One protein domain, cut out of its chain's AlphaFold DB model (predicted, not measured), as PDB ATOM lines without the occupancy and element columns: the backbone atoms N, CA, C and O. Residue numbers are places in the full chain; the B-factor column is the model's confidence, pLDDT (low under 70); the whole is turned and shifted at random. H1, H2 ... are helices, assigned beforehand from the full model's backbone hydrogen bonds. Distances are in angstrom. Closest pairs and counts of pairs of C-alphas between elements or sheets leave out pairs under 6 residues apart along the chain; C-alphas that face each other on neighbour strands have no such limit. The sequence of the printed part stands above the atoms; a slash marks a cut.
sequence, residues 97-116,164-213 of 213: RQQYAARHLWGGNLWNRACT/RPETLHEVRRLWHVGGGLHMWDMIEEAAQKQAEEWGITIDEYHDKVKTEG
ATOM      1  N   ARG A  97      72.759 -65.546 146.064       97.38
ATOM      2  CA  ARG A  97      71.792 -64.451 145.859       97.38
ATOM      3  C   ARG A  97      72.328 -63.073 146.246       97.38
ATOM      4  O   ARG A  97      71.951 -62.073 145.640       97.38
ATOM      5  N   GLN A  98      73.346 -63.017 147.105       96.94
ATOM      6  CA  GLN A  98      74.146 -61.807 147.354       96.94
ATOM      7  C   GLN A  98      74.810 -61.219 146.095       96.94
ATOM      8  O   GLN A  98      75.172 -60.039 146.085       96.94
ATOM      9  N   GLN A  99      74.930 -61.989 145.005       95.56
ATOM     10  CA  GLN A  99      75.388 -61.460 143.717       95.56
ATOM     11  C   GLN A  99      74.452 -60.384 143.151       95.56
ATOM     12  O   GLN A  99      74.926 -59.507 142.430       95.56
ATOM     13  N   TYR A 100      73.166 -60.399 143.517       97.31
ATOM     14  CA  TYR A 100      72.219 -59.340 143.183       97.31
ATOM     15  C   TYR A 100      72.658 -57.999 143.792       97.31
ATOM     16  O   TYR A 100      72.988 -57.058 143.067       97.31
ATOM     17  N   ALA A 101      72.807 -57.937 145.119       95.81
ATOM     18  CA  ALA A 101      73.278 -56.734 145.812       95.81
ATOM     19  C   ALA A 101      74.668 -56.281 145.316       95.81
ATOM     20  O   ALA A 101      74.900 -55.096 145.063       95.81
ATOM     21  N   ALA A 102      75.587 -57.229 145.103       94.12
ATOM     22  CA  ALA A 102      76.915 -56.959 144.553       94.12
ATOM     23  C   ALA A 102      76.860 -56.328 143.151       94.12
ATOM     24  O   ALA A 102      77.613 -55.396 142.854       94.12
ATOM     25  N   ARG A 103      75.956 -56.806 142.287       94.69
ATOM     26  CA  ARG A 103      75.730 -56.252 140.948       94.69
ATOM     27  C   ARG A 103      75.226 -54.813 141.026       94.69
ATOM     28  O   ARG A 103      75.733 -53.973 140.287       94.69
ATOM     29  N   HIS A 104      74.278 -54.500 141.910       94.69
ATOM     30  CA  HIS A 104      73.768 -53.129 142.046       94.69
ATOM     31  C   HIS A 104      74.820 -52.165 142.591       94.69
ATOM     32  O   HIS A 104      74.951 -51.055 142.076       94.69
ATOM     33  N   LEU A 105      75.627 -52.604 143.559       93.56
ATOM     34  CA  LEU A 105      76.707 -51.791 144.107       93.56
ATOM     35  C   LEU A 105      77.856 -51.626 143.098       93.56
ATOM     36  O   LEU A 105      78.082 -50.546 142.557       93.56
ATOM     37  N   TRP A 106      78.590 -52.701 142.808       94.50
ATOM     38  CA  TRP A 106      79.812 -52.618 142.006       94.50
ATOM     39  C   TRP A 106      79.531 -52.468 140.514       94.50
ATOM     40  O   TRP A 106      80.227 -51.710 139.834       94.50
ATOM     41  N   GLY A 107      78.518 -53.167 139.999       94.50
ATOM     42  CA  GLY A 107      78.099 -53.048 138.603       94.50
ATOM     43  C   GLY A 107      77.488 -51.680 138.314       94.50
ATOM     44  O   GLY A 107      77.866 -51.039 137.333       94.50
ATOM     45  N   GLY A 108      76.642 -51.171 139.217       94.44
ATOM     46  CA  GLY A 108      76.100 -49.814 139.135       94.44
ATOM     47  C   GLY A 108      77.194 -48.745 139.121       94.44
ATOM     48  O   GLY A 108      77.175 -47.841 138.280       94.44
ATOM     49  N   ASN A 109      78.204 -48.872 139.985       94.94
ATOM     50  CA  ASN A 109      79.350 -47.966 139.975       94.94
ATOM     51  C   ASN A 109      80.150 -48.046 138.678       94.94
ATOM     52  O   ASN A 109      80.461 -47.018 138.076       94.94
ATOM     53  N   LEU A 110      80.446 -49.256 138.212       93.75
ATOM     54  CA  LEU A 110      81.200 -49.454 136.984       93.75
ATOM     55  C   LEU A 110      80.461 -48.860 135.778       93.75
ATOM     56  O   LEU A 110      81.073 -48.179 134.956       93.75
ATOM     57  N   TRP A 111      79.143 -49.038 135.710       94.69
ATOM     58  CA  TRP A 111      78.305 -48.515 134.632       94.69
ATOM     59  C   TRP A 111      78.230 -46.983 134.598       94.69
ATOM     60  O   TRP A 111      78.181 -46.370 133.524       94.69
ATOM     61  N   ASN A 112      78.203 -46.351 135.772       93.38
ATOM     62  CA  ASN A 112      78.009 -44.907 135.899       93.38
ATOM     63  C   ASN A 112      79.321 -44.122 135.997       93.38
ATOM     64  O   ASN A 112      79.349 -42.938 135.668       93.38
ATOM     65  N   ARG A 113      80.397 -44.760 136.465       92.50
ATOM     66  CA  ARG A 113      81.629 -44.091 136.911       92.50
ATOM     67  C   ARG A 113      82.910 -44.793 136.450       92.50
ATOM     68  O   ARG A 113      83.992 -44.335 136.792       92.50
ATOM     69  N   ALA A 114      82.803 -45.900 135.708       92.94
ATOM     70  CA  ALA A 114      83.919 -46.757 135.285       92.94
ATOM     71  C   ALA A 114      84.858 -47.198 136.430       92.94
ATOM     72  O   ALA A 114      86.034 -47.482 136.210       92.94
ATOM     73  N   CYS A 115      84.336 -47.278 137.655       91.25
ATOM     74  CA  CYS A 115      85.045 -47.749 138.840       91.25
ATOM     75  C   CYS A 115      84.100 -48.644 139.640       91.25
ATOM     76  O   CYS A 115      82.942 -48.285 139.778       91.25
ATOM     77  N   THR A 116      84.548 -49.786 140.160       92.06
ATOM     78  CA  THR A 116      83.693 -50.702 140.942       92.06
ATOM     79  C   THR A 116      83.585 -50.287 142.408       92.06
ATOM     80  O   THR A 116      82.499 -50.316 142.985       92.06
ATOM     81  N   ARG A 164      85.489 -39.202 131.579       93.25
ATOM     82  CA  ARG A 164      85.004 -38.528 130.373       93.25
ATOM     83  C   ARG A 164      83.864 -39.325 129.721       93.25
ATOM     84  O   ARG A 164      83.961 -40.557 129.684       93.25
ATOM     85  N   PRO A 165      82.821 -38.666 129.185       94.50
ATOM     86  CA  PRO A 165      81.692 -39.350 128.554       94.50
ATOM     87  C   PRO A 165      82.102 -40.337 127.455       94.50
ATOM     88  O   PRO A 165      81.525 -41.417 127.362       94.50
ATOM     89  N   GLU A 166      83.134 -40.009 126.675       95.69
ATOM     90  CA  GLU A 166      83.630 -40.843 125.575       95.69
ATOM     91  C   GLU A 166      84.234 -42.148 126.109       95.69
ATOM     92  O   GLU A 166      83.888 -43.234 125.651       95.69
ATOM     93  N   THR A 167      85.061 -42.056 127.156       94.81
ATOM     94  CA  THR A 167      85.639 -43.227 127.832       94.81
ATOM     95  C   THR A 167      84.554 -44.079 128.488       94.81
ATOM     96  O   THR A 167      84.594 -45.305 128.419       94.81
ATOM     97  N   LEU A 168      83.545 -43.453 129.102       95.62
ATOM     98  CA  LEU A 168      82.432 -44.190 129.696       95.62
ATOM     99  C   LEU A 168      81.605 -44.920 128.625       95.62
ATOM    100  O   LEU A 168      81.192 -46.058 128.836       95.62
ATOM    101  N   HIS A 169      81.403 -44.302 127.459       96.69
ATOM    102  CA  HIS A 169      80.763 -44.944 126.313       96.69
ATOM    103  C   HIS A 169      81.565 -46.156 125.806       96.69
ATOM    104  O   HIS A 169      80.974 -47.213 125.580       96.69
ATOM    105  N   GLU A 170      82.893 -46.056 125.697       96.38
ATOM    106  CA  GLU A 170      83.760 -47.191 125.341       96.38
ATOM    107  C   GLU A 170      83.623 -48.353 126.334       96.38
ATOM    108  O   GLU A 170      83.400 -49.494 125.925       96.38
ATOM    109  N   VAL A 171      83.673 -48.069 127.641       94.88
ATOM    110  CA  VAL A 171      83.494 -49.083 128.694       94.88
ATOM    111  C   VAL A 171      82.135 -49.775 128.560       94.88
ATOM    112  O   VAL A 171      82.062 -51.004 128.572       94.88
ATOM    113  N   ARG A 172      81.055 -49.011 128.361       95.81
ATOM    114  CA  ARG A 172      79.701 -49.562 128.177       95.81
ATOM    115  C   ARG A 172      79.598 -50.436 126.927       95.81
ATOM    116  O   ARG A 172      78.967 -51.490 126.971       95.81
ATOM    117  N   ARG A 173      80.249 -50.041 125.830       96.25
ATOM    118  CA  ARG A 173      80.317 -50.833 124.591       96.25
ATOM    119  C   ARG A 173      81.039 -52.161 124.808       96.25
ATOM    120  O   ARG A 173      80.534 -53.184 124.352       96.25
ATOM    121  N   LEU A 174      82.165 -52.163 125.526       94.62
ATOM    122  CA  LEU A 174      82.886 -53.393 125.874       94.62
ATOM    123  C   LEU A 174      82.015 -54.339 126.707       94.62
ATOM    124  O   LEU A 174      81.982 -55.535 126.442       94.62
ATOM    125  N   TRP A 175      81.267 -53.800 127.669       93.44
ATOM    126  CA  TRP A 175      80.348 -54.575 128.502       93.44
ATOM    127  C   TRP A 175      79.170 -55.161 127.727       93.44
ATOM    128  O   TRP A 175      78.788 -56.309 127.959       93.44
ATOM    129  N   HIS A 176      78.621 -54.397 126.785       93.31
ATOM    130  CA  HIS A 176      77.551 -54.865 125.914       93.31
ATOM    131  C   HIS A 176      78.035 -55.992 124.987       93.31
ATOM    132  O   HIS A 176      77.463 -57.077 124.992       93.31
ATOM    133  N   VAL A 177      79.132 -55.772 124.250       95.19
ATOM    134  CA  VAL A 177      79.689 -56.766 123.310       95.19
ATOM    135  C   VAL A 177      80.239 -57.995 124.039       95.19
ATOM    136  O   VAL A 177      80.105 -59.114 123.553       95.19
ATOM    137  N   GLY A 178      80.830 -57.807 125.219       91.31
ATOM    138  CA  GLY A 178      81.365 -58.888 126.047       91.31
ATOM    139  C   GLY A 178      80.303 -59.747 126.741       91.31
ATOM    140  O   GLY A 178      80.667 -60.687 127.442       91.31
ATOM    141  N   GLY A 179      79.011 -59.431 126.585       91.62
ATOM    142  CA  GLY A 179      77.909 -60.183 127.193       91.62
ATOM    143  C   GLY A 179      77.717 -59.935 128.692       91.62
ATOM    144  O   GLY A 179      76.941 -60.643 129.332       91.62
ATOM    145  N   GLY A 180      78.384 -58.927 129.265       91.94
ATOM    146  CA  GLY A 180      78.256 -58.584 130.684       91.94
ATOM    147  C   GLY A 180      76.849 -58.111 131.048       91.94
ATOM    148  O   GLY A 180      76.349 -58.455 132.115       91.94
ATOM    149  N   LEU A 181      76.182 -57.393 130.136       93.44
ATOM    150  CA  LEU A 181      74.793 -56.966 130.332       93.44
ATOM    151  C   LEU A 181      73.821 -58.146 130.330       93.44
ATOM    152  O   LEU A 181      72.999 -58.238 131.226       93.44
ATOM    153  N   HIS A 182      73.998 -59.108 129.419       94.00
ATOM    154  CA  HIS A 182      73.184 -60.325 129.416       94.00
ATOM    155  C   HIS A 182      73.309 -61.091 130.740       94.00
ATOM    156  O   HIS A 182      72.319 -61.548 131.297       94.00
ATOM    157  N   MET A 183      74.526 -61.187 131.285       92.81
ATOM    158  CA  MET A 183      74.753 -61.798 132.595       92.81
ATOM    159  C   MET A 183      74.034 -61.043 133.726       92.81
ATOM    160  O   MET A 183      73.538 -61.671 134.657       92.81
ATOM    161  N   TRP A 184      73.979 -59.710 133.663       94.62
ATOM    162  CA  TRP A 184      73.223 -58.905 134.626       94.62
ATOM    163  C   TRP A 184      71.722 -59.126 134.497       94.62
ATOM    164  O   TRP A 184      71.082 -59.323 135.523       94.62
ATOM    165  N   ASP A 185      71.187 -59.166 133.279       95.62
ATOM    166  CA  ASP A 185      69.763 -59.411 133.040       95.62
ATOM    167  C   ASP A 185      69.333 -60.764 133.629       95.62
ATOM    168  O   ASP A 185      68.314 -60.850 134.303       95.62
ATOM    169  N   MET A 186      70.160 -61.808 133.496       96.00
ATOM    170  CA  MET A 186      69.875 -63.116 134.106       96.00
ATOM    171  C   MET A 186      69.830 -63.076 135.643       96.00
ATOM    172  O   MET A 186      69.042 -63.798 136.253       96.00
ATOM    173  N   ILE A 187      70.678 -62.258 136.276       96.88
ATOM    174  CA  ILE A 187      70.678 -62.073 137.737       96.88
ATOM    175  C   ILE A 187      69.428 -61.294 138.169       96.88
ATOM    176  O   ILE A 187      68.794 -61.665 139.153       96.88
ATOM    177  N   GLU A 188      69.054 -60.252 137.423       97.06
ATOM    178  CA  GLU A 188      67.848 -59.445 137.663       97.06
ATOM    179  C   GLU A 188      66.575 -60.291 137.530       97.06
ATOM    180  O   GLU A 188      65.747 -60.313 138.436       97.06
ATOM    181  N   GLU A 189      66.442 -61.061 136.447       97.81
ATOM    182  CA  GLU A 189      65.290 -61.941 136.220       97.81
ATOM    183  C   GLU A 189      65.153 -63.018 137.303       97.81
ATOM    184  O   GLU A 189      64.041 -63.347 137.718       97.81
ATOM    185  N   ALA A 190      66.271 -63.594 137.755       98.06
ATOM    186  CA  ALA A 190      66.261 -64.607 138.805       98.06
ATOM    187  C   ALA A 190      65.878 -64.012 140.170       98.06
ATOM    188  O   ALA A 190      65.082 -64.613 140.892       98.06
ATOM    189  N   ALA A 191      66.396 -62.824 140.499       98.00
ATOM    190  CA  ALA A 191      66.037 -62.095 141.713       98.00
ATOM    191  C   ALA A 191      64.555 -61.694 141.718       98.00
ATOM    192  O   ALA A 191      63.868 -61.928 142.708       98.00
ATOM    193  N   GLN A 192      64.045 -61.177 140.596       98.25
ATOM    194  CA  GLN A 192      62.641 -60.797 140.442       98.25
ATOM    195  C   GLN A 192      61.698 -61.985 140.673       98.25
ATOM    196  O   GLN A 192      60.763 -61.885 141.463       98.25
ATOM    197  N   LYS A 193      61.986 -63.138 140.055       98.25
ATOM    198  CA  LYS A 193      61.204 -64.367 140.263       98.25
ATOM    199  C   LYS A 193      61.214 -64.809 141.725       98.25
ATOM    200  O   LYS A 193      60.170 -65.152 142.266       98.25
ATOM    201  N   GLN A 194      62.374 -64.772 142.381       98.00
ATOM    202  CA  GLN A 194      62.460 -65.158 143.789       98.00
ATOM    203  C   GLN A 194      61.737 -64.163 144.714       98.00
ATOM    204  O   GLN A 194      61.119 -64.580 145.691       98.00
ATOM    205  N   ALA A 195      61.784 -62.861 144.418       98.25
ATOM    206  CA  ALA A 195      61.033 -61.852 145.160       98.25
ATOM    207  C   ALA A 195      59.517 -62.100 145.064       98.25
ATOM    208  O   ALA A 195      58.825 -62.079 146.083       98.25
ATOM    209  N   GLU A 196      59.021 -62.431 143.866       98.38
ATOM    210  CA  GLU A 196      57.625 -62.824 143.629       98.38
ATOM    211  C   GLU A 196      57.240 -64.093 144.404       98.38
ATOM    212  O   GLU A 196      56.200 -64.113 145.062       98.38
ATOM    213  N   GLU A 197      58.092 -65.123 144.401       97.88
ATOM    214  CA  GLU A 197      57.893 -66.354 145.186       97.88
ATOM    215  C   GLU A 197      57.824 -66.087 146.697       97.88
ATOM    216  O   GLU A 197      57.089 -66.762 147.421       97.88
ATOM    217  N   TRP A 198      58.583 -65.107 147.189       97.69
ATOM    218  CA  TRP A 198      58.577 -64.694 148.595       97.69
ATOM    219  C   TRP A 198      57.467 -63.695 148.934       97.69
ATOM    220  O   TRP A 198      57.266 -63.402 150.113       97.69
ATOM    221  N   GLY A 199      56.745 -63.181 147.935       98.19
ATOM    222  CA  GLY A 199      55.697 -62.181 148.123       98.19
ATOM    223  C   GLY A 199      56.219 -60.832 148.625       98.19
ATOM    224  O   GLY A 199      55.497 -60.142 149.343       98.19
ATOM    225  N   ILE A 200      57.457 -60.471 148.280       98.19
ATOM    226  CA  ILE A 200      58.082 -59.193 148.647       98.19
ATOM    227  C   ILE A 200      58.408 -58.370 147.401       98.19
ATOM    228  O   ILE A 200      58.530 -58.893 146.293       98.19
ATOM    229  N   THR A 201      58.561 -57.064 147.580       98.25
ATOM    230  CA  THR A 201      59.038 -56.173 146.518       98.25
ATOM    231  C   THR A 201      60.515 -56.419 146.212       98.25
ATOM    232  O   THR A 201      61.266 -56.954 147.029       98.25
ATOM    233  N   ILE A 202      60.962 -55.992 145.029       97.75
ATOM    234  CA  ILE A 202      62.369 -56.123 144.639       97.75
ATOM    235  C   ILE A 202      63.312 -55.288 145.526       97.75
ATOM    236  O   ILE A 202      64.445 -55.696 145.778       97.75
ATOM    237  N   ASP A 203      62.834 -54.167 146.072       97.06
ATOM    238  CA  ASP A 203      63.595 -53.337 147.013       97.06
ATOM    239  C   ASP A 203      63.754 -54.045 148.371       97.06
ATOM    240  O   ASP A 203      64.856 -54.125 148.916       97.06
ATOM    241  N   GLU A 204      62.682 -54.655 148.886       97.50
ATOM    242  CA  GLU A 204      62.749 -55.496 150.090       97.50
ATOM    243  C   GLU A 204      63.654 -56.716 149.875       97.50
ATOM    244  O   GLU A 204      64.411 -57.099 150.771       97.50
ATOM    245  N   TYR A 205      63.614 -57.310 148.678       97.81
ATOM    246  CA  TYR A 205      64.516 -58.389 148.291       97.81
ATOM    247  C   TYR A 205      65.974 -57.925 148.327       97.81
ATOM    248  O   TYR A 205      66.800 -58.584 148.960       97.81
ATOM    249  N   HIS A 206      66.290 -56.776 147.717       96.88
ATOM    250  CA  HIS A 206      67.630 -56.189 147.724       96.88
ATOM    251  C   HIS A 206      68.180 -56.026 149.149       96.88
ATOM    252  O   HIS A 206      69.297 -56.465 149.446       96.88
ATOM    253  N   ASP A 207      67.396 -55.425 150.043       94.75
ATOM    254  CA  ASP A 207      67.822 -55.142 151.416       94.75
ATOM    255  C   ASP A 207      67.993 -56.418 152.249       94.75
ATOM    256  O   ASP A 207      68.950 -56.543 153.028       94.75
ATOM    257  N   LYS A 208      67.120 -57.406 152.023       95.88
ATOM    258  CA  LYS A 208      67.221 -58.731 152.633       95.88
ATOM    259  C   LYS A 208      68.489 -59.459 152.183       95.88
ATOM    260  O   LYS A 208      69.282 -59.865 153.033       95.88
ATOM    261  N   VAL A 209      68.717 -59.602 150.873       96.38
ATOM    262  CA  VAL A 209      69.861 -60.385 150.369       96.38
ATOM    263  C   VAL A 209      71.203 -59.740 150.685       96.38
ATOM    264  O   VAL A 209      72.202 -60.426 150.873       96.38
ATOM    265  N   LYS A 210      71.241 -58.413 150.814       91.81
ATOM    266  CA  LYS A 210      72.450 -57.673 151.185       91.81
ATOM    267  C   LYS A 210      72.982 -58.025 152.580       91.81
ATOM    268  O   LYS A 210      74.180 -57.871 152.809       91.81
ATOM    269  N   THR A 211      72.123 -58.436 153.513       89.00
ATOM    270  CA  THR A 211      72.464 -58.518 154.949       89.00
ATOM    271  C   THR A 211      72.319 -59.904 155.569       89.00
ATOM    272  O   THR A 211      72.697 -60.104 156.718       89.00
ATOM    273  N   GLU A 212      71.784 -60.866 154.829       90.62
ATOM    274  CA  GLU A 212      71.532 -62.224 155.312       90.62
ATOM    275  C   GLU A 212      72.783 -63.120 155.428       90.62
ATOM    276  O   GLU A 212      73.745 -63.016 154.656       90.62
ATOM    277  N   GLY A 213      72.705 -64.076 156.361       81.31
ATOM    278  CA  GLY A 213      73.776 -65.032 156.676       81.31
ATOM    279  C   GLY A 213      74.894 -64.410 157.493       81.31
ATOM    280  O   GLY A 213      76.055 -64.826 157.260       81.31
TER     281      GLY A 213
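This is residues 97 to 116 and 164 to 213 of the 213 residues of the protein "4Fe-4S ferredoxin-type domain-containing protein" of Candidatus Altiarchaeales archaeon WOR_SM1_79 (UniProt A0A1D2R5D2). Three helices in a row along the chain, H2, H3 and H4, make a loose bracket round one side and both ends of a fourth helix, H1: H2 meets the last residues of H1, H3 runs back and crosses near its first residues, and H4 lies across that same first end. H2 and H3 meet in a corner, and H4 folds back from the far end of H3. The printed part has 70 residues with four named helices, in the order H1, H2, H3, H4, and no named strand; its class is all helix. It is loose, with a radius of gyration of the C-alphas of 13.8 A, and its outline is a rod spanning 41 by 20 by 18 A.

H1, residues 97 to 113, is the hub, touching three other helices, and has a kink of 25 degrees near residue 104. H2, residues 165 to 177, touches H1 with residues 168 to 172 alone, and H1 touches it with residues 111 to 113 alone; the closest C-alphas, of Trp 111 and Arg 172, are 6.7 A apart. Their tilt of 38 degrees is only just steep, and they run opposite ways. H3, residues 180 to 198, is close to H2 but not clearly touching it, the closest C-alphas being those of Trp 175 and Leu 181, 6.3 A apart; at 72 degrees the two are only just about perpendicular. H3 touches H1 with residues 184 to 191 alone, at a steep tilt of 42 degrees, opposite ways; the closest C-alphas are those of Tyr 100 and Ile 187, 6.3 A apart. H4, residues 202 to 211, touches H1 at residues 97 to 101 alone, about perpendicular at 76 degrees, with the C-alphas of Gln 98 and Val 209 closest at 5.4 A. H4 also touches H3, about perpendicular at 83 degrees, with the C-alphas of Ala 195 and Tyr 205 closest at 5.8 A. H2 and H4 are apart. The helix packing is mostly crossed: of the four touching pairs, 0 are at a shallow tilt. Every O i to N i+4 pair is within hydrogen-bond range in H2 and H3; in H1 12 of 13 are, and in H4 5 of 6.

H1 begins at C-alpha 97, (71.792, -64.451, 145.859), and is 24.3 A long from first to last C-alpha. H2 is 18.3 A long, H3 27.3 A and H4 14.6 A. H3 begins at C-alpha 180, (78.256, -58.584, 130.684), and H4 ends at C-alpha 211, (72.464, -58.518, 154.949).

The two C-alphas farthest apart are those of Glu 166 and Gly 199, at 41.8 A. Residues 117 to 163 are not printed, and C-alphas 116 and 164 are 16.2 A apart across this cut, in the link from H1 to H2. The links from H2 to H3 and from H3 to H4 are tight. The mean pLDDT of the printed part is 95.1, and no printed residue is under 70.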